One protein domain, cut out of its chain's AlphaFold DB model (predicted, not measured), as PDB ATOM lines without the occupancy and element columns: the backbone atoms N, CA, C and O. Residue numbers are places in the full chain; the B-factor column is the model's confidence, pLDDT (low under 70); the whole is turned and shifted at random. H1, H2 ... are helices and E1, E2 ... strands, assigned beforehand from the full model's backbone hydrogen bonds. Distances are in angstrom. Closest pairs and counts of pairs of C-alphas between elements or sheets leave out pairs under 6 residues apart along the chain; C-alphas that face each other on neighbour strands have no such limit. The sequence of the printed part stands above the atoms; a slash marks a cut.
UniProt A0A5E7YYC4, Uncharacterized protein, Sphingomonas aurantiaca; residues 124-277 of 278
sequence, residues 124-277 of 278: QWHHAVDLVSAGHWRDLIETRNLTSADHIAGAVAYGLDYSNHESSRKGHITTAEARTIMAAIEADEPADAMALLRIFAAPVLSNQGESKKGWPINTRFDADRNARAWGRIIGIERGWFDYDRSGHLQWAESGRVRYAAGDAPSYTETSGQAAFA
ATOM      1  N   GLN A 124     -28.404  20.472  57.063       91.75
ATOM      2  CA  GLN A 124     -29.639  19.691  57.192       91.75
ATOM      3  C   GLN A 124     -29.546  18.347  56.459       91.75
ATOM      4  O   GLN A 124     -29.930  17.309  57.004       91.75
ATOM      5  N   TRP A 125     -28.973  18.359  55.248       93.38
ATOM      6  CA  TRP A 125     -28.683  17.152  54.468       93.38
ATOM      7  C   TRP A 125     -27.756  16.194  55.217       93.38
ATOM      8  O   TRP A 125     -28.083  15.022  55.395       93.38
ATOM      9  N   HIS A 126     -26.609  16.697  55.683       92.62
ATOM     10  CA  HIS A 126     -25.642  15.878  56.407       92.62
ATOM     11  C   HIS A 126     -26.237  15.330  57.700       92.62
ATOM     12  O   HIS A 126     -26.015  14.169  58.007       92.62
ATOM     13  N   HIS A 127     -27.046  16.111  58.421       95.88
ATOM     14  CA  HIS A 127     -27.732  15.612  59.607       95.88
ATOM     15  C   HIS A 127     -28.581  14.373  59.316       95.88
ATOM     16  O   HIS A 127     -28.423  13.362  59.995       95.88
ATOM     17  N   ALA A 128     -29.410  14.422  58.273       97.56
ATOM     18  CA  ALA A 128     -30.259  13.296  57.912       97.56
ATOM     19  C   ALA A 128     -29.444  12.077  57.435       97.56
ATOM     20  O   ALA A 128     -29.642  10.969  57.933       97.56
ATOM     21  N   VAL A 129     -28.490  12.276  56.518       96.94
ATOM     22  CA  VAL A 129     -27.668  11.183  55.964       96.94
ATOM     23  C   VAL A 129     -26.788  10.529  57.017       96.94
ATOM     24  O   VAL A 129     -26.692   9.304  57.049       96.94
ATOM     25  N   ASP A 130     -26.151  11.318  57.880       96.88
ATOM     26  CA  ASP A 130     -25.238  10.791  58.892       96.88
ATOM     27  C   ASP A 130     -25.993   9.904  59.888       96.88
ATOM     28  O   ASP A 130     -25.541   8.806  60.205       96.88
ATOM     29  N   LEU A 131     -27.184  10.326  60.332       97.94
ATOM     30  CA  LEU A 131     -27.979   9.529  61.267       97.94
ATOM     31  C   LEU A 131     -28.558   8.270  60.616       97.94
ATOM     32  O   LEU A 131     -28.531   7.209  61.237       97.94
ATOM     33  N   VAL A 132     -29.022   8.337  59.364       97.31
ATOM     34  CA  VAL A 132     -29.469   7.138  58.630       97.31
ATOM     35  C   VAL A 132     -28.314   6.154  58.434       97.31
ATOM     36  O   VAL A 132     -28.444   4.977  58.768       97.31
ATOM     37  N   SER A 133     -27.175   6.627  57.925       94.56
ATOM     38  CA  SER A 133     -26.030   5.772  57.586       94.56
ATOM     39  C   SER A 133     -25.350   5.151  58.810       94.56
ATOM     40  O   SER A 133     -24.881   4.013  58.731       94.56
ATOM     41  N   ALA A 134     -25.368   5.845  59.952       94.56
ATOM     42  CA  ALA A 134     -24.846   5.351  61.224       94.56
ATOM     43  C   ALA A 134     -25.838   4.466  62.010       94.56
ATOM     44  O   ALA A 134     -25.519   4.034  63.114       94.56
ATOM     45  N   GLY A 135     -27.039   4.189  61.482       94.12
ATOM     46  CA  GLY A 135     -28.044   3.354  62.158       94.12
ATOM     47  C   GLY A 135     -28.843   4.068  63.261       94.12
ATOM     48  O   GLY A 135     -29.586   3.427  64.001       94.12
ATOM     49  N   HIS A 136     -28.746   5.395  63.339       97.12
ATOM     50  CA  HIS A 136     -29.425   6.275  64.294       97.12
ATOM     51  C   HIS A 136     -30.731   6.869  63.734       97.12
ATOM     52  O   HIS A 136     -31.098   8.008  64.016       97.12
ATOM     53  N   TRP A 137     -31.472   6.107  62.926       97.19
ATOM     54  CA  TRP A 137     -32.675   6.614  62.255       97.19
ATOM     55  C   TRP A 137     -33.815   6.993  63.217       97.19
ATOM     56  O   TRP A 137     -34.642   7.838  62.885       97.19
ATOM     57  N   ARG A 138     -33.866   6.401  64.420       98.31
ATOM     58  CA  ARG A 138     -34.818   6.815  65.466       98.31
ATOM     59  C   ARG A 138     -34.452   8.179  66.033       98.31
ATOM     60  O   ARG A 138     -35.321   9.037  66.138       98.31
ATOM     61  N   ASP A 139     -33.165   8.391  66.313       98.38
ATOM     62  CA  ASP A 139     -32.675   9.693  66.762       98.38
ATOM     63  C   ASP A 139     -32.939  10.767  65.681       98.38
ATOM     64  O   ASP A 139     -33.316  11.878  66.026       98.38
ATOM     65  N   LEU A 140     -32.869  10.428  64.380       98.44
ATOM     66  CA  LEU A 140     -33.267  11.343  63.294       98.44
ATOM     67  C   LEU A 140     -34.730  11.803  63.402       98.44
ATOM     68  O   LEU A 140     -35.024  12.967  63.148       98.44
ATOM     69  N   ILE A 141     -35.656  10.912  63.772       98.31
ATOM     70  CA  ILE A 141     -37.069  11.276  63.963       98.31
ATOM     71  C   ILE A 141     -37.231  12.205  65.175       98.31
ATOM     72  O   ILE A 141     -38.002  13.170  65.123       98.31
ATOM     73  N   GLU A 142     -36.497  11.935  66.256       98.00
ATOM     74  CA  GLU A 142     -36.495  12.758  67.472       98.00
ATOM     75  C   GLU A 142     -35.926  14.159  67.208       98.00
ATOM     76  O   GLU A 142     -36.457  15.148  67.712       98.00
ATOM     77  N   THR A 143     -34.901  14.261  66.359       97.38
ATOM     78  CA  THR A 143     -34.235  15.521  65.998       97.38
ATOM     79  C   THR A 143     -34.671  16.078  64.645       97.38
ATOM     80  O   THR A 143     -33.980  16.919  64.065       97.38
ATOM     81  N   ARG A 144     -35.834  15.658  64.130       96.25
ATOM     82  CA  ARG A 144     -36.322  16.051  62.797       96.25
ATOM     83  C   ARG A 144     -36.510  17.556  62.620       96.25
ATOM     84  O   ARG A 144     -36.549  18.029  61.502       96.25
ATOM     85  N   ASN A 145     -36.600  18.327  63.701       94.50
ATOM     86  CA  ASN A 145     -36.653  19.791  63.657       94.50
ATOM     87  C   ASN A 145     -35.326  20.457  63.228       94.50
ATOM     88  O   ASN A 145     -35.314  21.660  62.980       94.50
ATOM     89  N   LEU A 146     -34.221  19.705  63.151       93.69
ATOM     90  CA  LEU A 146     -32.918  20.166  62.653       93.69
ATOM     91  C   LEU A 146     -32.731  19.965  61.144       93.69
ATOM     92  O   LEU A 146     -31.656  20.249  60.608       93.69
ATOM     93  N   THR A 147     -33.730  19.419  60.458       94.19
ATOM     94  CA  THR A 147     -33.652  19.098  59.035       94.19
ATOM     95  C   THR A 147     -35.029  19.211  58.387       94.19
ATOM     96  O   THR A 147     -36.055  19.089  59.046       94.19
ATOM     97  N   SER A 148     -35.089  19.477  57.088       94.44
ATOM     98  CA  SER A 148     -36.370  19.521  56.386       94.44
ATOM     99  C   SER A 148     -36.876  18.112  56.059       94.44
ATOM    100  O   SER A 148     -36.088  17.184  55.861       94.44
ATOM    101  N   ALA A 149     -38.197  17.960  55.921       96.88
ATOM    102  CA  ALA A 149     -38.815  16.708  55.472       96.88
ATOM    103  C   ALA A 149     -38.217  16.213  54.139       96.88
ATOM    104  O   ALA A 149     -37.922  15.032  53.983       96.88
ATOM    105  N   ASP A 150     -37.935  17.136  53.213       95.56
ATOM    106  CA  ASP A 150     -37.290  16.832  51.934       95.56
ATOM    107  C   ASP A 150     -35.868  16.253  52.117       95.56
ATOM    108  O   ASP A 150     -35.509  15.259  51.482       95.56
ATOM    109  N   HIS A 151     -35.054  16.806  53.025       96.12
ATOM    110  CA  HIS A 151     -33.737  16.241  53.353       96.12
ATOM    111  C   HIS A 151     -33.838  14.859  54.007       96.12
ATOM    112  O   HIS A 151     -33.033  13.985  53.678       96.12
ATOM    113  N   ILE A 152     -34.834  14.633  54.869       98.19
ATOM    114  CA  ILE A 152     -35.094  13.314  55.465       98.19
ATOM    115  C   ILE A 152     -35.469  12.295  54.384       98.19
ATOM    116  O   ILE A 152     -34.867  11.224  54.335       98.19
ATOM    117  N   ALA A 153     -36.389  12.627  53.476       98.06
ATOM    118  CA  ALA A 153     -36.764  11.747  52.369       98.06
ATOM    119  C   ALA A 153     -35.555  11.417  51.474       98.06
ATOM    120  O   ALA A 153     -35.321  10.262  51.110       98.06
ATOM    121  N   GLY A 154     -34.708  12.408  51.187       96.44
ATOM    122  CA  GLY A 154     -33.452  12.173  50.473       96.44
ATOM    123  C   GLY A 154     -32.514  11.212  51.210       96.44
ATOM    124  O   GLY A 154     -31.877  10.371  50.576       96.44
ATOM    125  N   ALA A 155     -32.432  11.313  52.538       97.56
ATOM    126  CA  ALA A 155     -31.607  10.424  53.348       97.56
ATOM    127  C   ALA A 155     -32.177   9.003  53.402       97.56
ATOM    128  O   ALA A 155     -31.401   8.052  53.411       97.56
ATOM    129  N   VAL A 156     -33.504   8.837  53.359       98.38
ATOM    130  CA  VAL A 156     -34.145   7.522  53.189       98.38
ATOM    131  C   VAL A 156     -33.727   6.893  51.863       98.38
ATOM    132  O   VAL A 156     -33.287   5.745  51.846       98.38
ATOM    133  N   ALA A 157     -33.795   7.648  50.762       96.94
ATOM    134  CA  ALA A 157     -33.337   7.166  49.462       96.94
ATOM    135  C   ALA A 157     -31.853   6.758  49.500       96.94
ATOM    136  O   ALA A 157     -31.519   5.649  49.093       96.94
ATOM    137  N   TYR A 158     -30.986   7.600  50.074       96.38
ATOM    138  CA  TYR A 158     -29.566   7.290  50.262       96.38
ATOM    139  C   TYR A 158     -29.347   6.028  51.114       96.38
ATOM    140  O   TYR A 158     -28.550   5.164  50.759       96.38
ATOM    141  N   GLY A 159     -30.073   5.894  52.224       96.88
ATOM    142  CA  GLY A 159     -29.957   4.755  53.132       96.88
ATOM    143  C   GLY A 159     -30.409   3.427  52.526       96.88
ATOM    144  O   GLY A 159     -29.966   2.379  52.988       96.88
ATOM    145  N   LEU A 160     -31.267   3.465  51.504       97.31
ATOM    146  CA  LEU A 160     -31.659   2.301  50.708       97.31
ATOM    147  C   LEU A 160     -30.728   2.070  49.506       97.31
ATOM    148  O   LEU A 160     -30.600   0.943  49.051       97.31
ATOM    149  N   ASP A 161     -30.073   3.105  48.979       95.06
ATOM    150  CA  ASP A 161     -29.184   2.965  47.816       95.06
ATOM    151  C   ASP A 161     -27.860   2.264  48.170       95.06
ATOM    152  O   ASP A 161     -27.278   1.581  47.321       95.06
ATOM    153  N   TYR A 162     -27.395   2.399  49.417       92.31
ATOM    154  CA  TYR A 162     -26.080   1.922  49.854       92.31
ATOM    155  C   TYR A 162     -26.156   1.047  51.103       92.31
ATOM    156  O   TYR A 162     -26.900   1.328  52.042       92.31
ATOM    157  N   SER A 163     -25.336  -0.001  51.126       88.25
ATOM    158  CA  SER A 163     -25.129  -0.880  52.279       88.25
ATOM    159  C   SER A 163     -23.806  -0.561  52.966       88.25
ATOM    160  O   SER A 163     -22.834  -0.172  52.320       88.25
ATOM    161  N   ASN A 164     -23.740  -0.790  54.276       82.00
ATOM    162  CA  ASN A 164     -22.480  -0.700  55.006       82.00
ATOM    163  C   ASN A 164     -21.544  -1.845  54.577       82.00
ATOM    164  O   ASN A 164     -21.921  -3.008  54.690       82.00
ATOM    165  N   HIS A 165     -20.324  -1.523  54.139       76.81
ATOM    166  CA  HIS A 165     -19.322  -2.506  53.709       76.81
ATOM    167  C   HIS A 165     -18.942  -3.525  54.794       76.81
ATOM    168  O   HIS A 165     -18.580  -4.652  54.469       76.81
ATOM    169  N   GLU A 166     -19.067  -3.152  56.069       78.88
ATOM    170  CA  GLU A 166     -18.767  -4.011  57.222       78.88
ATOM    171  C   GLU A 166     -19.971  -4.864  57.660       78.88
ATOM    172  O   GLU A 166     -19.903  -5.614  58.634       78.88
ATOM    173  N   SER A 167     -21.114  -4.739  56.976       80.00
ATOM    174  CA  SER A 167     -22.348  -5.442  57.311       80.00
ATOM    175  C   SER A 167     -22.815  -6.316  56.152       80.00
ATOM    176  O   SER A 167     -22.788  -5.915  54.996       80.00
ATOM    177  N   SER A 168     -23.346  -7.502  56.460       79.44
ATOM    178  CA  SER A 168     -24.083  -8.319  55.483       79.44
ATOM    179  C   SER A 168     -25.489  -7.780  55.189       79.44
ATOM    180  O   SER A 168     -26.229  -8.344  54.380       79.44
ATOM    181  N   ARG A 169     -25.886  -6.705  55.875       85.62
ATOM    182  CA  ARG A 169     -27.183  -6.064  55.734       85.62
ATOM    183  C   ARG A 169     -27.288  -5.333  54.395       85.62
ATOM    184  O   ARG A 169     -26.404  -4.572  54.027       85.62
ATOM    185  N   LYS A 170     -28.424  -5.517  53.722       89.12
ATOM    186  CA  LYS A 170     -28.818  -4.762  52.529       89.12
ATOM    187  C   LYS A 170     -29.399  -3.403  52.936       89.12
ATOM    188  O   LYS A 170     -30.434  -3.369  53.603       89.12
ATOM    189  N   GLY A 171     -28.729  -2.324  52.546       92.06
ATOM    190  CA  GLY A 171     -29.072  -0.954  52.928       92.06
ATOM    191  C   GLY A 171     -28.579  -0.574  54.330       92.06
ATOM    192  O   GLY A 171     -28.457  -1.418  55.223       92.06
ATOM    193  N   HIS A 172     -28.339   0.717  54.559       94.62
ATOM    194  CA  HIS A 172     -28.173   1.275  55.906       94.62
ATOM    195  C   HIS A 172     -29.463   1.151  56.732       94.62
ATOM    196  O   HIS A 172     -29.411   0.980  57.950       94.62
ATOM    197  N   ILE A 173     -30.617   1.180  56.059       96.69
ATOM    198  CA  ILE A 173     -31.948   0.973  56.638       96.69
ATOM    199  C   ILE A 173     -32.733  -0.074  55.841       96.69
ATOM    200  O   ILE A 173     -32.444  -0.346  54.681       96.69
ATOM    201  N   THR A 174     -33.721  -0.699  56.481       96.81
ATOM    202  CA  THR A 174     -34.686  -1.592  55.813       96.81
ATOM    203  C   THR A 174     -35.848  -0.792  55.224       96.81
ATOM    204  O   THR A 174     -36.076   0.352  55.614       96.81
ATOM    205  N   THR A 175     -36.650  -1.402  54.345       97.94
ATOM    206  CA  THR A 175     -37.878  -0.765  53.837       97.94
ATOM    207  C   THR A 175     -38.906  -0.510  54.944       97.94
ATOM    208  O   THR A 175     -39.578   0.516  54.923       97.94
ATOM    209  N   ALA A 176     -38.978  -1.366  55.968       98.00
ATOM    210  CA  ALA A 176     -39.856  -1.163  57.123       98.00
ATOM    211  C   ALA A 176     -39.460   0.071  57.958       98.00
ATOM    212  O   ALA A 176     -40.307   0.875  58.353       98.00
ATOM    213  N   GLU A 177     -38.161   0.258  58.201       98.44
ATOM    214  CA  GLU A 177     -37.656   1.460  58.876       98.44
ATOM    215  C   GLU A 177     -37.828   2.696  57.991       98.44
ATOM    216  O   GLU A 177     -38.282   3.726  58.477       98.44
ATOM    217  N   ALA A 178     -37.563   2.581  56.688       98.44
ATOM    218  CA  ALA A 178     -37.805   3.646  55.721       98.44
ATOM    219  C   ALA A 178     -39.271   4.109  55.740       98.44
ATOM    220  O   ALA A 178     -39.522   5.301  55.874       98.44
ATOM    221  N   ARG A 179     -40.241   3.182  55.717       98.50
ATOM    222  CA  ARG A 179     -41.677   3.487  55.864       98.50
ATOM    223  C   ARG A 179     -41.982   4.222  57.169       98.50
ATOM    224  O   ARG A 179     -42.748   5.178  57.163       98.50
ATOM    225  N   THR A 180     -41.349   3.814  58.270       98.62
ATOM    226  CA  THR A 180     -41.509   4.479  59.574       98.62
ATOM    227  C   THR A 180     -41.005   5.923  59.533       98.62
ATOM    228  O   THR A 180     -41.672   6.823  60.037       98.62
ATOM    229  N   ILE A 181     -39.850   6.158  58.908       98.62
ATOM    230  CA  ILE A 181     -39.277   7.501  58.747       98.62
ATOM    231  C   ILE A 181     -40.171   8.363  57.846       98.62
ATOM    232  O   ILE A 181     -40.468   9.496  58.213       98.62
ATOM    233  N   MET A 182     -40.632   7.827  56.709       98.56
ATOM    234  CA  MET A 182     -41.524   8.537  55.781       98.56
ATOM    235  C   MET A 182     -42.848   8.928  56.454       98.56
ATOM    236  O   MET A 182     -43.287  10.068  56.332       98.56
ATOM    237  N   ALA A 183     -43.439   8.031  57.249       98.25
ATOM    238  CA  ALA A 183     -44.630   8.340  58.037       98.25
ATOM    239  C   ALA A 183     -44.372   9.440  59.084       98.25
ATOM    240  O   ALA A 183     -45.215  10.309  59.288       98.25
ATOM    241  N   ALA A 184     -43.198   9.447  59.727       98.06
ATOM    242  CA  ALA A 184     -42.843  10.448  60.736       98.06
ATOM    243  C   ALA A 184     -42.640  11.868  60.174       98.06
ATOM    244  O   ALA A 184     -42.679  12.834  60.941       98.06
ATOM    245  N   ILE A 185     -42.413  11.996  58.864       97.88
ATOM    246  CA  ILE A 185     -42.372  13.280  58.150       97.88
ATOM    247  C   ILE A 185     -43.671  13.578  57.395       97.88
ATOM    248  O   ILE A 185     -43.681  14.484  56.566       97.88
ATOM    249  N   GLU A 186     -44.738  12.818  57.667       97.50
ATOM    250  CA  GLU A 186     -46.060  12.988  57.050       97.50
ATOM    251  C   GLU A 186     -46.009  12.905  55.511       97.50
ATOM    252  O   GLU A 186     -46.777  13.551  54.804       97.50
ATOM    253  N   ALA A 187     -45.076  12.111  54.973       96.38
ATOM    254  CA  ALA A 187     -44.966  11.877  53.541       96.38
ATOM    255  C   ALA A 187     -45.846  10.689  53.144       96.38
ATOM    256  O   ALA A 187     -45.454   9.535  53.330       96.38
ATOM    257  N   ASP A 188     -47.016  10.971  52.574       93.69
ATOM    258  CA  ASP A 188     -47.976   9.950  52.152       93.69
ATOM    259  C   ASP A 188     -47.396   8.985  51.111       93.69
ATOM    260  O   ASP A 188     -46.665   9.381  50.195       93.69
ATOM    261  N   GLU A 189     -47.751   7.705  51.234       93.88
ATOM    262  CA  GLU A 189     -47.435   6.706  50.216       93.88
ATOM    263  C   GLU A 189     -48.237   6.997  48.934       93.88
ATOM    264  O   GLU A 189     -49.464   7.128  48.992       93.88
ATOM    265  N   PRO A 190     -47.585   7.080  47.759       90.50
ATOM    266  CA  PRO A 190     -48.288   7.318  46.507       90.50
ATOM    267  C   PRO A 190     -49.282   6.197  46.187       90.50
ATOM    268  O   PRO A 190     -48.919   5.021  46.165       90.50
ATOM    269  N   ALA A 191     -50.526   6.566  45.866       88.62
ATOM    270  CA  ALA A 191     -51.584   5.607  45.536       88.62
ATOM    271  C   ALA A 191     -51.266   4.774  44.281       88.62
ATOM    272  O   ALA A 191     -51.627   3.600  44.200       88.62
ATOM    273  N   ASP A 192     -50.571   5.372  43.309       87.81
ATOM    274  CA  ASP A 192     -50.125   4.692  42.097       87.81
ATOM    275  C   ASP A 192     -48.638   4.319  42.189       87.81
ATOM    276  O   ASP A 192     -47.735   5.042  41.753       87.81
ATOM    277  N   ALA A 193     -48.395   3.138  42.754       82.94
ATOM    278  CA  ALA A 193     -47.072   2.531  42.849       82.94
ATOM    279  C   ALA A 193     -46.388   2.349  41.478       82.94
ATOM    280  O   ALA A 193     -45.160   2.389  41.388       82.94
ATOM    281  N   MET A 194     -47.157   2.151  40.403       79.44
ATOM    282  CA  MET A 194     -46.610   1.890  39.071       79.44
ATOM    283  C   MET A 194     -46.185   3.175  38.371       79.44
ATOM    284  O   MET A 194     -45.102   3.218  37.783       79.44
ATOM    285  N   ALA A 195     -46.988   4.236  38.471       82.38
ATOM    286  CA  ALA A 195     -46.586   5.564  38.018       82.38
ATOM    287  C   ALA A 195     -45.309   6.020  38.734       82.38
ATOM    288  O   ALA A 195     -44.398   6.555  38.100       82.38
ATOM    289  N   LEU A 196     -45.195   5.720  40.031       86.75
ATOM    290  CA  LEU A 196     -44.012   6.045  40.814       86.75
ATOM    291  C   LEU A 196     -42.752   5.325  40.316       86.75
ATOM    292  O   LEU A 196     -41.691   5.931  40.231       86.75
ATOM    293  N   LEU A 197     -42.840   4.054  39.924       85.69
ATOM    294  CA  LEU A 197     -41.680   3.323  39.397       85.69
ATOM    295  C   LEU A 197     -41.203   3.854  38.032       85.69
ATOM    296  O   LEU A 197     -40.040   3.674  37.670       85.69
ATOM    297  N   ARG A 198     -42.051   4.579  37.289       83.69
ATOM    298  CA  ARG A 198     -41.675   5.224  36.014       83.69
ATOM    299  C   ARG A 198     -40.880   6.520  36.184       83.69
ATOM    300  O   ARG A 198     -40.381   7.045  35.184       83.69
ATOM    301  N   ILE A 199     -40.712   7.026  37.412       87.81
ATOM    302  CA  ILE A 199     -39.803   8.156  37.686       87.81
ATOM    303  C   ILE A 199     -38.336   7.756  37.509       87.81
ATOM    304  O   ILE A 199     -37.466   8.619  37.375       87.81
ATOM    305  N   PHE A 200     -38.040   6.457  37.543       90.75
ATOM    306  CA  PHE A 200     -36.703   5.944  37.303       90.75
ATOM    307  C   PHE A 200     -36.431   5.870  35.802       90.75
ATOM    308  O   PHE A 200     -37.312   5.583  34.990       90.75
ATOM    309  N   ALA A 201     -35.197   6.181  35.422       88.44
ATOM    310  CA  ALA A 201     -34.727   6.006  34.064       88.44
ATOM    311  C   ALA A 201     -34.779   4.522  33.684       88.44
ATOM    312  O   ALA A 201     -34.640   3.645  34.541       88.44
ATOM    313  N   ALA A 202     -34.938   4.260  32.385       89.12
ATOM    314  CA  ALA A 202     -34.921   2.903  31.865       89.12
ATOM    315  C   ALA A 202     -33.649   2.162  32.322       89.12
ATOM    316  O   ALA A 202     -32.581   2.783  32.395       89.12
ATOM    317  N   PRO A 203     -33.731   0.851  32.609       90.50
ATOM    318  CA  PRO A 203     -32.563   0.078  32.992       90.50
ATOM    319  C   PRO A 203     -31.514   0.115  31.878       90.50
ATOM    320  O   PRO A 203     -31.745  -0.376  30.773       90.50
ATOM    321  N   VAL A 204     -30.347   0.680  32.174       88.62
ATOM    322  CA  VAL A 204     -29.205   0.720  31.256       88.62
ATOM    323  C   VAL A 204     -28.018   0.067  31.938       88.62
ATOM    324  O   VAL A 204     -27.688   0.390  33.079       88.62
ATOM    325  N   LEU A 205     -27.373  -0.855  31.225       87.75
ATOM    326  CA  LEU A 205     -26.153  -1.483  31.699       87.75
ATOM    327  C   LEU A 205     -25.045  -0.429  31.766       87.75
ATOM    328  O   LEU A 205     -24.646   0.132  30.745       87.75
ATOM    329  N   SER A 206     -24.533  -0.179  32.965       83.38
ATOM    330  CA  SER A 206     -23.351   0.652  33.159       83.38
ATOM    331  C   SER A 206     -22.112  -0.238  33.153       83.38
ATOM    332  O   SER A 206     -21.975  -1.137  33.988       83.38
ATOM    333  N   ASN A 207     -21.213   0.017  32.201       73.94
ATOM    334  CA  ASN A 207     -19.880  -0.573  32.175       73.94
ATOM    335  C   ASN A 207     -18.913   0.412  32.841       73.94
ATOM    336  O   ASN A 207     -18.479   1.372  32.207       73.94
ATOM    337  N   GLN A 208     -18.555   0.175  34.104       61.00
ATOM    338  CA  GLN A 208     -17.528   0.957  34.811       61.00
ATOM    339  C   GLN A 208     -16.146   0.274  34.743       61.00
ATOM    340  O   GLN A 208     -15.390   0.274  35.710       61.00
ATOM    341  N   GLY A 209     -15.833  -0.349  33.600       57.16
ATOM    342  CA  GLY A 209     -14.614  -1.137  33.365       57.16
ATOM    343  C   GLY A 209     -14.864  -2.646  33.231       57.16
ATOM    344  O   GLY A 209     -15.988  -3.120  33.396       57.16
ATOM    345  N   GLU A 210     -13.804  -3.404  32.920       52.94
ATOM    346  CA  GLU A 210     -13.863  -4.830  32.530       52.94
ATOM    347  C   GLU A 210     -14.485  -5.765  33.587       52.94
ATOM    348  O   GLU A 210     -14.970  -6.841  33.243       52.94
ATOM    349  N   SER A 211     -14.538  -5.353  34.859       55.34
ATOM    350  CA  SER A 211     -14.988  -6.187  35.983       55.34
ATOM    351  C   SER A 211     -16.225  -5.675  36.736       55.34
ATOM    352  O   SER A 211     -16.711  -6.373  37.625       55.34
ATOM    353  N   LYS A 212     -16.773  -4.498  36.396       62.25
ATOM    354  CA  LYS A 212     -17.923  -3.898  37.101       62.25
ATOM    355  C   LYS A 212     -19.065  -3.582  36.138       62.25
ATOM    356  O   LYS A 212     -19.150  -2.492  35.573       62.25
ATOM    357  N   LYS A 213     -19.940  -4.574  35.970       75.44
ATOM    358  CA  LYS A 213     -21.234  -4.450  35.293       75.44
ATOM    359  C   LYS A 213     -22.318  -4.255  36.346       75.44
ATOM    360  O   LYS A 213     -22.446  -5.093  37.234       75.44
ATOM    361  N   GLY A 214     -23.090  -3.183  36.228       84.06
ATOM    362  CA  GLY A 214     -24.200  -2.894  37.134       84.06
ATOM    363  C   GLY A 214     -25.367  -2.240  36.409       84.06
ATOM    364  O   GLY A 214     -25.204  -1.692  35.317       84.06
ATOM    365  N   TRP A 215     -26.545  -2.294  37.022       92.31
ATOM    366  CA  TRP A 215     -27.764  -1.682  36.490       92.31
ATOM    367  C   TRP A 215     -28.232  -0.544  37.401       92.31
ATOM    368  O   TRP A 215     -29.205  -0.717  38.135       92.31
ATOM    369  N   PRO A 216     -27.531   0.604  37.415       90.94
ATOM    370  CA  PRO A 216     -27.803   1.668  38.372       90.94
ATOM    371  C   PRO A 216     -29.242   2.175  38.269       90.94
ATOM    372  O   PRO A 216     -29.813   2.285  37.179       90.94
ATOM    373  N   ILE A 217     -29.811   2.527  39.418       91.31
ATOM    374  CA  ILE A 217     -31.124   3.157  39.499       91.31
ATOM    375  C   ILE A 217     -30.924   4.667  39.433       91.31
ATOM    376  O   ILE A 217     -30.632   5.330  40.426       91.31
ATOM    377  N   ASN A 218     -31.079   5.220  38.234       87.19
ATOM    378  CA  ASN A 218     -31.060   6.662  38.037       87.19
ATOM    379  C   ASN A 218     -32.488   7.198  38.090       87.19
ATOM    380  O   ASN A 218     -33.395   6.631  37.488       87.19
ATOM    381  N   THR A 219     -32.700   8.297  38.797       82.62
ATOM    382  CA  THR A 219     -33.986   9.004  38.822       82.62
ATOM    383  C   THR A 219     -34.003  10.063  37.731       82.62
ATOM    384  O   THR A 219     -32.965  10.666  37.449       82.62
ATOM    385  N   ARG A 220     -35.171  10.341  37.145       78.25
ATOM    386  CA  ARG A 220     -35.336  11.529  36.301       78.25
ATOM    387  C   ARG A 220     -35.002  12.791  37.102       78.25
ATOM    388  O   ARG A 220     -35.140  12.822  38.327       78.25
ATOM    389  N   PHE A 221     -34.503  13.808  36.404       68.38
ATOM    390  CA  PHE A 221     -33.980  15.030  37.021       68.38
ATOM    391  C   PHE A 221     -35.030  15.768  37.868       68.38
ATOM    392  O   PHE A 221     -34.687  16.366  38.884       68.38
ATOM    393  N   ASP A 222     -36.297  15.668  37.479       78.88
ATOM    394  CA  ASP A 222     -37.464  16.321  38.072       78.88
ATOM    395  C   ASP A 222     -38.133  15.533  39.209       78.88
ATOM    396  O   ASP A 222     -39.017  16.068  39.872       78.88
ATOM    397  N   ALA A 223     -37.717  14.291  39.477       83.75
ATOM    398  CA  ALA A 223     -38.278  13.517  40.580       83.75
ATOM    399  C   ALA A 223     -37.902  14.155  41.926       83.75
ATOM    400  O   ALA A 223     -36.710  14.271  42.236       83.75
ATOM    401  N   ASP A 224     -38.896  14.523  42.736       91.06
ATOM    402  CA  ASP A 224     -38.692  15.044  44.089       91.06
ATOM    403  C   ASP A 224     -38.204  13.947  45.056       91.06
ATOM    404  O   ASP A 224     -38.245  12.749  44.755       91.06
ATOM    405  N   ARG A 225     -37.698  14.335  46.232       93.62
ATOM    406  CA  ARG A 225     -37.064  13.377  47.149       93.62
ATOM    407  C   ARG A 225     -38.049  12.404  47.802       93.62
ATOM    408  O   ARG A 225     -37.642  11.272  48.068       93.62
ATOM    409  N   ASN A 226     -39.318  12.774  47.989       94.81
ATOM    410  CA  ASN A 226     -40.343  11.845  48.476       94.81
ATOM    411  C   ASN A 226     -40.620  10.769  47.433       94.81
ATOM    412  O   ASN A 226     -40.588   9.581  47.758       94.81
ATOM    413  N   ALA A 227     -40.803  11.165  46.171       94.12
ATOM    414  CA  ALA A 227     -41.006  10.218  45.084       94.12
ATOM    415  C   ALA A 227     -39.819   9.248  44.961       94.12
ATOM    416  O   ALA A 227     -39.995   8.036  44.818       94.12
ATOM    417  N   ARG A 228     -38.590   9.761  45.100       95.00
ATOM    418  CA  ARG A 228     -37.366   8.946  45.104       95.00
ATOM    419  C   ARG A 228     -37.329   7.932  46.246       95.00
ATOM    420  O   ARG A 228     -36.939   6.790  45.998       95.00
ATOM    421  N   ALA A 229     -37.687   8.341  47.461       97.00
ATOM    422  CA  ALA A 229     -37.699   7.478  48.639       97.00
ATOM    423  C   ALA A 229     -38.769   6.387  48.521       97.00
ATOM    424  O   ALA A 229     -38.447   5.198  48.582       97.00
ATOM    425  N   TRP A 230     -40.017   6.774  48.249       97.44
ATOM    426  CA  TRP A 230     -41.125   5.836  48.073       97.44
ATOM    427  C   TRP A 230     -40.899   4.872  46.910       97.44
ATOM    428  O   TRP A 230     -41.142   3.674  47.047       97.44
ATOM    429  N   GLY A 231     -40.345   5.357  45.795       95.69
ATOM    430  CA  GLY A 231     -40.022   4.524  44.642       95.69
ATOM    431  C   GLY A 231     -39.027   3.412  44.977       95.69
ATOM    432  O   GLY A 231     -39.177   2.294  44.490       95.69
ATOM    433  N   ARG A 232     -38.047   3.681  45.851       96.75
ATOM    434  CA  ARG A 232     -37.088   2.669  46.329       96.75
ATOM    435  C   ARG A 232     -37.731   1.680  47.288       96.75
ATOM    436  O   ARG A 232     -37.522   0.485  47.118       96.75
ATOM    437  N   ILE A 233     -38.531   2.159  48.243       97.62
ATOM    438  CA  ILE A 233     -39.277   1.307  49.185       97.62
ATOM    439  C   ILE A 233     -40.118   0.290  48.405       97.62
ATOM    440  O   ILE A 233     -39.916  -0.917  48.531       97.62
ATOM    441  N   ILE A 234     -40.994   0.788  47.533       96.25
ATOM    442  CA  ILE A 234     -41.909  -0.030  46.734       96.25
ATOM    443  C   ILE A 234     -41.134  -0.911  45.751       96.25
ATOM    444  O   ILE A 234     -41.461  -2.084  45.579       96.25
ATOM    445  N   GLY A 235     -40.097  -0.370  45.106       95.38
ATOM    446  CA  GLY A 235     -39.296  -1.111  44.138       95.38
ATOM    447  C   GLY A 235     -38.537  -2.284  44.759       95.38
ATOM    448  O   GLY A 235     -38.483  -3.353  44.155       95.38
ATOM    449  N   ILE A 236     -38.015  -2.134  45.978       96.44
ATOM    450  CA  ILE A 236     -37.400  -3.238  46.728       96.44
ATOM    451  C   ILE A 236     -38.467  -4.266  47.126       96.44
ATOM    452  O   ILE A 236     -38.317  -5.451  46.841       96.44
ATOM    453  N   GLU A 237     -39.571  -3.827  47.738       95.25
ATOM    454  CA  GLU A 237     -40.631  -4.719  48.238       95.25
ATOM    455  C   GLU A 237     -41.298  -5.542  47.134       95.25
ATOM    456  O   GLU A 237     -41.688  -6.686  47.354       95.25
ATOM    457  N   ARG A 238     -41.406  -4.976  45.928       92.50
ATOM    458  CA  ARG A 238     -42.013  -5.629  44.761       92.50
ATOM    459  C   ARG A 238     -40.999  -6.319  43.842       92.50
ATOM    460  O   ARG A 238     -41.373  -6.729  42.742       92.50
ATOM    461  N   GLY A 239     -39.731  -6.418  44.248       92.38
ATOM    462  CA  GLY A 239     -38.690  -7.131  43.501       92.38
ATOM    463  C   GLY A 239     -38.283  -6.474  42.177       92.38
ATOM    464  O   GLY A 239     -37.807  -7.154  41.267       92.38
ATOM    465  N   TRP A 240     -38.486  -5.163  42.040       93.94
ATOM    466  CA  TRP A 240     -37.959  -4.376  40.922       93.94
ATOM    467  C   TRP A 240     -36.479  -4.053  41.105       93.94
ATOM    468  O   TRP A 240     -35.731  -3.985  40.125       93.94
ATOM    469  N   PHE A 241     -36.058  -3.876  42.357       95.75
ATOM    470  CA  PHE A 241     -34.694  -3.536  42.737       95.75
ATOM    471  C   PHE A 241     -34.102  -4.599  43.660       95.75
ATOM    472  O   PHE A 241     -34.810  -5.192  44.470       95.75
ATOM    473  N   ASP A 242     -32.796  -4.818  43.542       94.62
ATOM    474  CA  ASP A 242     -32.017  -5.638  44.468       94.62
ATOM    475  C   ASP A 242     -30.600  -5.068  44.602       94.62
ATOM    476  O   ASP A 242     -30.167  -4.226  43.815       94.62
ATOM    477  N   TYR A 243     -29.875  -5.524  45.612       92.75
ATOM    478  CA  TYR A 243     -28.520  -5.091  45.899       92.75
ATOM    479  C   TYR A 243     -27.506  -5.953  45.151       92.75
ATOM    480  O   TYR A 243     -27.608  -7.181  45.107       92.75
ATOM    481  N   ASP A 244     -26.501  -5.307  44.569       89.06
ATOM    482  CA  ASP A 244     -25.338  -5.988  44.018       89.06
ATOM    483  C   ASP A 244     -24.440  -6.567  45.130       89.06
ATOM    484  O   ASP A 244     -24.638  -6.337  46.325       89.06
ATOM    485  N   ARG A 245     -23.405  -7.323  44.742       84.94
ATOM    486  CA  ARG A 245     -22.446  -7.904  45.702       84.94
ATOM    487  C   ARG A 245     -21.635  -6.856  46.469       84.94
ATOM    488  O   ARG A 245     -21.040  -7.192  47.485       84.94
ATOM    489  N   SER A 246     -21.585  -5.626  45.969       85.31
ATOM    490  CA  SER A 246     -20.874  -4.506  46.583       85.31
ATOM    491  C   SER A 246     -21.779  -3.697  47.520       85.31
ATOM    492  O   SER A 246     -21.317  -2.711  48.089       85.31
ATOM    493  N   GLY A 247     -23.052  -4.084  47.661       89.19
ATOM    494  CA  GLY A 247     -24.018  -3.419  48.525       89.19
ATOM    495  C   GLY A 247     -24.727  -2.214  47.903       89.19
ATOM    496  O   GLY A 247     -25.306  -1.432  48.653       89.19
ATOM    497  N   HIS A 248     -24.710  -2.051  46.577       91.38
ATOM    498  CA  HIS A 248     -25.408  -0.972  45.870       91.38
ATOM    499  C   HIS A 248     -26.756  -1.439  45.337       91.38
ATOM    500  O   HIS A 248     -26.841  -2.491  44.699       91.38
ATOM    501  N   LEU A 249     -27.793  -0.629  45.527       94.81
ATOM    502  CA  LEU A 249     -29.103  -0.880  44.943       94.81
ATOM    503  C   LEU A 249     -29.068  -0.709  43.414       94.81
ATOM    504  O   LEU A 249     -28.550   0.274  42.878       94.81
ATOM    505  N   GLN A 250     -29.636  -1.674  42.698       94.81
ATOM    506  CA  GLN A 250     -29.691  -1.710  41.240       94.81
ATOM    507  C   GLN A 250     -30.994  -2.348  40.748       94.81
ATOM    508  O   GLN A 250     -31.730  -2.979  41.507       94.81
ATOM    509  N   TRP A 251     -31.277  -2.228  39.451       94.81
ATOM    510  CA  TRP A 251     -32.380  -2.960  38.833       94.81
ATOM    511  C   TRP A 251     -32.174  -4.470  38.956       94.81
ATOM    512  O   TRP A 251     -31.198  -5.020  38.433       94.81
ATOM    513  N   ALA A 252     -33.136  -5.145  39.583       94.06
ATOM    514  CA  ALA A 252     -33.204  -6.597  39.613       94.06
ATOM    515  C   ALA A 252     -33.521  -7.141  38.214       94.06
ATOM    516  O   ALA A 252     -34.089  -6.446  37.373       94.06
ATOM    517  N   GLU A 253     -33.176  -8.398  37.950       91.88
ATOM    518  CA  GLU A 253     -33.459  -9.021  36.654       91.88
ATOM    519  C   GLU A 253     -34.951  -9.049  36.319       91.88
ATOM    520  O   GLU A 253     -35.340  -8.579  35.250       91.88
ATOM    521  N   SER A 254     -35.775  -9.478  37.273       88.75
ATOM    522  CA  SER A 254     -37.238  -9.396  37.221       88.75
ATOM    523  C   SER A 254     -37.721  -7.977  36.918       88.75
ATOM    524  O   SER A 254     -38.545  -7.780  36.027       88.75
ATOM    525  N   GLY A 255     -37.163  -6.976  37.604       91.25
ATOM    526  CA  GLY A 255     -37.485  -5.567  37.386       91.25
ATOM    527  C   GLY A 255     -37.178  -5.095  35.966       91.25
ATOM    528  O   GLY A 255     -37.976  -4.373  35.377       91.25
ATOM    529  N   ARG A 256     -36.057  -5.534  35.378       91.50
ATOM    530  CA  ARG A 256     -35.687  -5.188  33.993       91.50
ATOM    531  C   ARG A 256     -36.643  -5.795  32.978       91.50
ATOM    532  O   ARG A 256     -37.083  -5.097  32.067       91.50
ATOM    533  N   VAL A 257     -36.967  -7.078  33.139       88.75
ATOM    534  CA  VAL A 257     -37.908  -7.775  32.254       88.75
ATOM    535  C   VAL A 257     -39.291  -7.133  32.349       88.75
ATOM    536  O   VAL A 257     -39.899  -6.824  31.325       88.75
ATOM    537  N   ARG A 258     -39.755  -6.849  33.570       87.25
ATOM    538  CA  ARG A 258     -41.037  -6.182  33.803       87.25
ATOM    539  C   ARG A 258     -41.064  -4.769  33.213       87.25
ATOM    540  O   ARG A 258     -42.041  -4.411  32.568       87.25
ATOM    541  N   TYR A 259     -39.989  -3.988  33.358       87.62
ATOM    542  CA  TYR A 259     -39.891  -2.661  32.738       87.62
ATOM    543  C   TYR A 259     -40.009  -2.737  31.207       87.62
ATOM    544  O   TYR A 259     -40.706  -1.928  30.601       87.62
ATOM    545  N   ALA A 260     -39.357  -3.721  30.578       86.31
ATOM    546  CA  ALA A 260     -39.406  -3.917  29.128       86.31
ATOM    547  C   ALA A 260     -40.794  -4.347  28.616       86.31
ATOM    548  O   ALA A 260     -41.148  -4.026  27.484       86.31
ATOM    549  N   ALA A 261     -41.586  -5.038  29.442       84.06
ATOM    550  CA  ALA A 261     -42.953  -5.437  29.105       84.06
ATOM    551  C   ALA A 261     -43.944  -4.254  29.056       84.06
ATOM    552  O   ALA A 261     -45.016  -4.377  28.462       84.06
ATOM    553  N   GLY A 262     -43.593  -3.100  29.637       81.56
ATOM    554  CA  GLY A 262     -44.410  -1.887  29.583       81.56
ATOM    555  C   GLY A 262     -45.790  -2.075  30.221       81.56
ATOM    556  O   GLY A 262     -45.888  -2.407  31.398       81.56
ATOM    557  N   ASP A 263     -46.851  -1.836  29.442       77.62
ATOM    558  CA  ASP A 263     -48.254  -1.947  29.880       77.62
ATOM    559  C   ASP A 263     -48.867  -3.340  29.616       77.62
ATOM    560  O   ASP A 263     -50.076  -3.530  29.755       77.62
ATOM    561  N   ALA A 264     -48.063  -4.322  29.193       75.38
ATOM    562  CA  ALA A 264     -48.556  -5.670  28.930       75.38
ATOM    563  C   ALA A 264     -49.095  -6.335  30.215       75.38
ATOM    564  O   ALA A 264     -48.500  -6.172  31.277       75.38
ATOM    565  N   PRO A 265     -50.172  -7.143  30.141       72.06
ATOM    566  CA  PRO A 265     -50.786  -7.767  31.317       72.06
ATOM    567  C   PRO A 265     -49.929  -8.835  31.996       72.06
ATOM    568  O   PRO A 265     -50.127  -9.159  33.169       72.06
ATOM    569  N   SER A 266     -48.962  -9.376  31.265       76.62
ATOM    570  CA  SER A 266     -48.056 -10.407  31.740       76.62
ATOM    571  C   SER A 266     -46.686 -10.260  31.099       76.62
ATOM    572  O   SER A 266     -46.572  -9.769  29.975       76.62
ATOM    573  N   TYR A 267     -45.663 -10.766  31.777       76.50
ATOM    574  CA  TYR A 267     -44.319 -10.928  31.238       76.50
ATOM    575  C   TYR A 267     -43.819 -12.350  31.503       76.50
ATOM    576  O   TYR A 267     -44.296 -13.033  32.409       76.50
ATOM    577  N   THR A 268     -42.868 -12.802  30.692       76.50
ATOM    578  CA  THR A 268     -42.216 -14.099  30.890       76.50
ATOM    579  C   THR A 268     -40.973 -13.891  31.733       76.50
ATOM    580  O   THR A 268     -40.078 -13.145  31.343       76.50
ATOM    581  N   GLU A 269     -40.911 -14.534  32.890       73.06
ATOM    582  CA  GLU A 269     -39.714 -14.545  33.723       73.06
ATOM    583  C   GLU A 269     -38.575 -15.320  33.054       73.06
ATOM    584  O   GLU A 269     -38.797 -16.165  32.186       73.06
ATOM    585  N   THR A 270     -37.340 -15.106  33.509       66.19
ATOM    586  CA  THR A 270     -36.172 -15.875  33.043       66.19
ATOM    587  C   THR A 270     -36.342 -17.389  33.260       66.19
ATOM    588  O   THR A 270     -35.769 -18.192  32.528       66.19
ATOM    589  N   SER A 271     -37.176 -17.793  34.225       72.75
ATOM    590  CA  SER A 271     -37.573 -19.184  34.488       72.75
ATOM    591  C   SER A 271     -38.475 -19.797  33.402       72.75
ATOM    592  O   SER A 271     -38.737 -21.000  33.434       72.75
ATOM    593  N   GLY A 272     -38.975 -18.994  32.456       71.88
ATOM    594  CA  GLY A 272     -39.952 -19.395  31.442       71.88
ATOM    595  C   GLY A 272     -41.406 -19.363  31.923       71.88
ATOM    596  O   GLY A 272     -42.305 -19.690  31.149       71.88
ATOM    597  N   GLN A 273     -41.662 -18.971  33.175       75.12
ATOM    598  CA  GLN A 273     -43.015 -18.848  33.721       75.12
ATOM    599  C   GLN A 273     -43.648 -17.500  33.359       75.12
ATOM    600  O   GLN A 273     -42.976 -16.470  33.324       75.12
ATOM    601  N   ALA A 274     -44.956 -17.508  33.095       72.69
ATOM    602  CA  ALA A 274     -45.730 -16.286  32.913       72.69
ATOM    603  C   ALA A 274     -46.078 -15.681  34.281       72.69
ATOM    604  O   ALA A 274     -46.628 -16.369  35.140       72.69
ATOM    605  N   ALA A 275     -45.792 -14.393  34.456       73.38
ATOM    606  CA  ALA A 275     -46.100 -13.624  35.656       73.38
ATOM    607  C   ALA A 275     -46.942 -12.393  35.304       73.38
ATOM    608  O   ALA A 275     -46.822 -11.837  34.210       73.38
ATOM    609  N   PHE A 276     -47.790 -11.947  36.234       69.81
ATOM    610  CA  PHE A 276     -48.562 -10.716  36.063       69.81
ATOM    611  C   PHE A 276     -47.660  -9.488  36.214       69.81
ATOM    612  O   PHE A 276     -46.796  -9.414  37.096       69.81
ATOM    613  N   ALA A 277     -47.863  -8.509  35.336       61.69
ATOM    614  CA  ALA A 277     -47.088  -7.272  35.337       61.69
ATOM    615  C   ALA A 277     -47.500  -6.285  36.451       61.69
ATOM    616  O   ALA A 277     -46.830  -5.261  36.609       61.69
TER     617      ALA A 277
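What this domain is: This is residues 124 to 277 of the 278 residues of an uncharacterized protein of Sphingomonas aurantiaca (UniProt A0A5E7YYC4). Three helices side by side, H3, H4 and H6, form a bundle; H1 packs on H3 and H2 on H4, while beside residues 231 to 236 of H6 a small hairpin, E1 and E2, leads through H7 to a second hairpin, E3 and E4, far from H1 and H2. Residues 198 to 224 make a long loop that folds back on itself, with residues 206 to 207 paired antiparallel to 213 to 214. The printed part has 154 residues, with seven named helices and four named strands in the order H1 H2 H3 H4 H5 H6 E1 E2 H7 E3 E4; both two-stranded sheets are antiparallel and the class is mostly helix. The whole is compact, with a radius of gyration of the C-alphas of 16.0 A and spans of 49 by 38 by 26 A.

How they stand to each other: H1, residues 124 to 133, and H2, residues 137 to 142, form a helical hairpin and touch at Leu 131 and Trp 137, closest C-alphas 5.6 A apart. H1 touches H3, residues 149 to 161, the same way at a shallow tilt of 34 degrees, only just short of steep; the closest C-alphas, of Val 129 and Ala 155, are 4.8 A apart. H3 and H4, residues 175 to 184, form a helical hairpin, opposite ways at a shallow tilt of 3 degrees, closest at the C-alphas of Val 156 and Ala 178, 5.9 A. H2 touches H4, with the C-alphas of Ile 141 and Ala 184 closest, 6.7 A. H5, residues 193 to 197, touches H6, residues 225 to 237, closest at the C-alphas of Leu 197 and Gly 231, 5.6 A. H3, H4 and H6 are an up and down bundle, each helix running against the one before it in the chain. The closest C-alphas of H3 and H6, which touch, are those of Ala 157 and Ala 229, 4.4 A apart. H6 touches H4 with residues 233 to 237 alone; the C-alphas of Thr 175 and Ile 233 are closest, 5.3 A. In the hairpin of E1, residues 241 to 243, and E2, residues 249 to 251, N 242 and O 250 are within hydrogen-bond range at 2.9 A. H7, residues 253 to 261, touches no helix. In the hairpin of E3, residues 266 to 268, and E4, residues 274 to 276, N 267 and O 275 are within hydrogen-bond range at 2.9 A. In H1 to H7 every O i to N i+4 pair is within hydrogen-bond range.

Where its parts are: H1 begins at C-alpha 124, (-29.639, 19.691, 57.192), and is 14.4 A long from first to last C-alpha. H3 measures 18.4 A, H4 14.1 A, H6 18.5 A and H7 12.6 A. E4 ends at C-alpha 276, (-48.562, -10.716, 36.063).

The domain as a whole: The C-alphas farthest apart, of Leu 146 and Gly 272, are 50.9 A apart. The printed part has no cut; the links H3 to H4 and H5 to H6 are long. Mean pLDDT of the printed part is 88.9, and residues 208 to 212, 221, 270 and 276 to 277 are under 70.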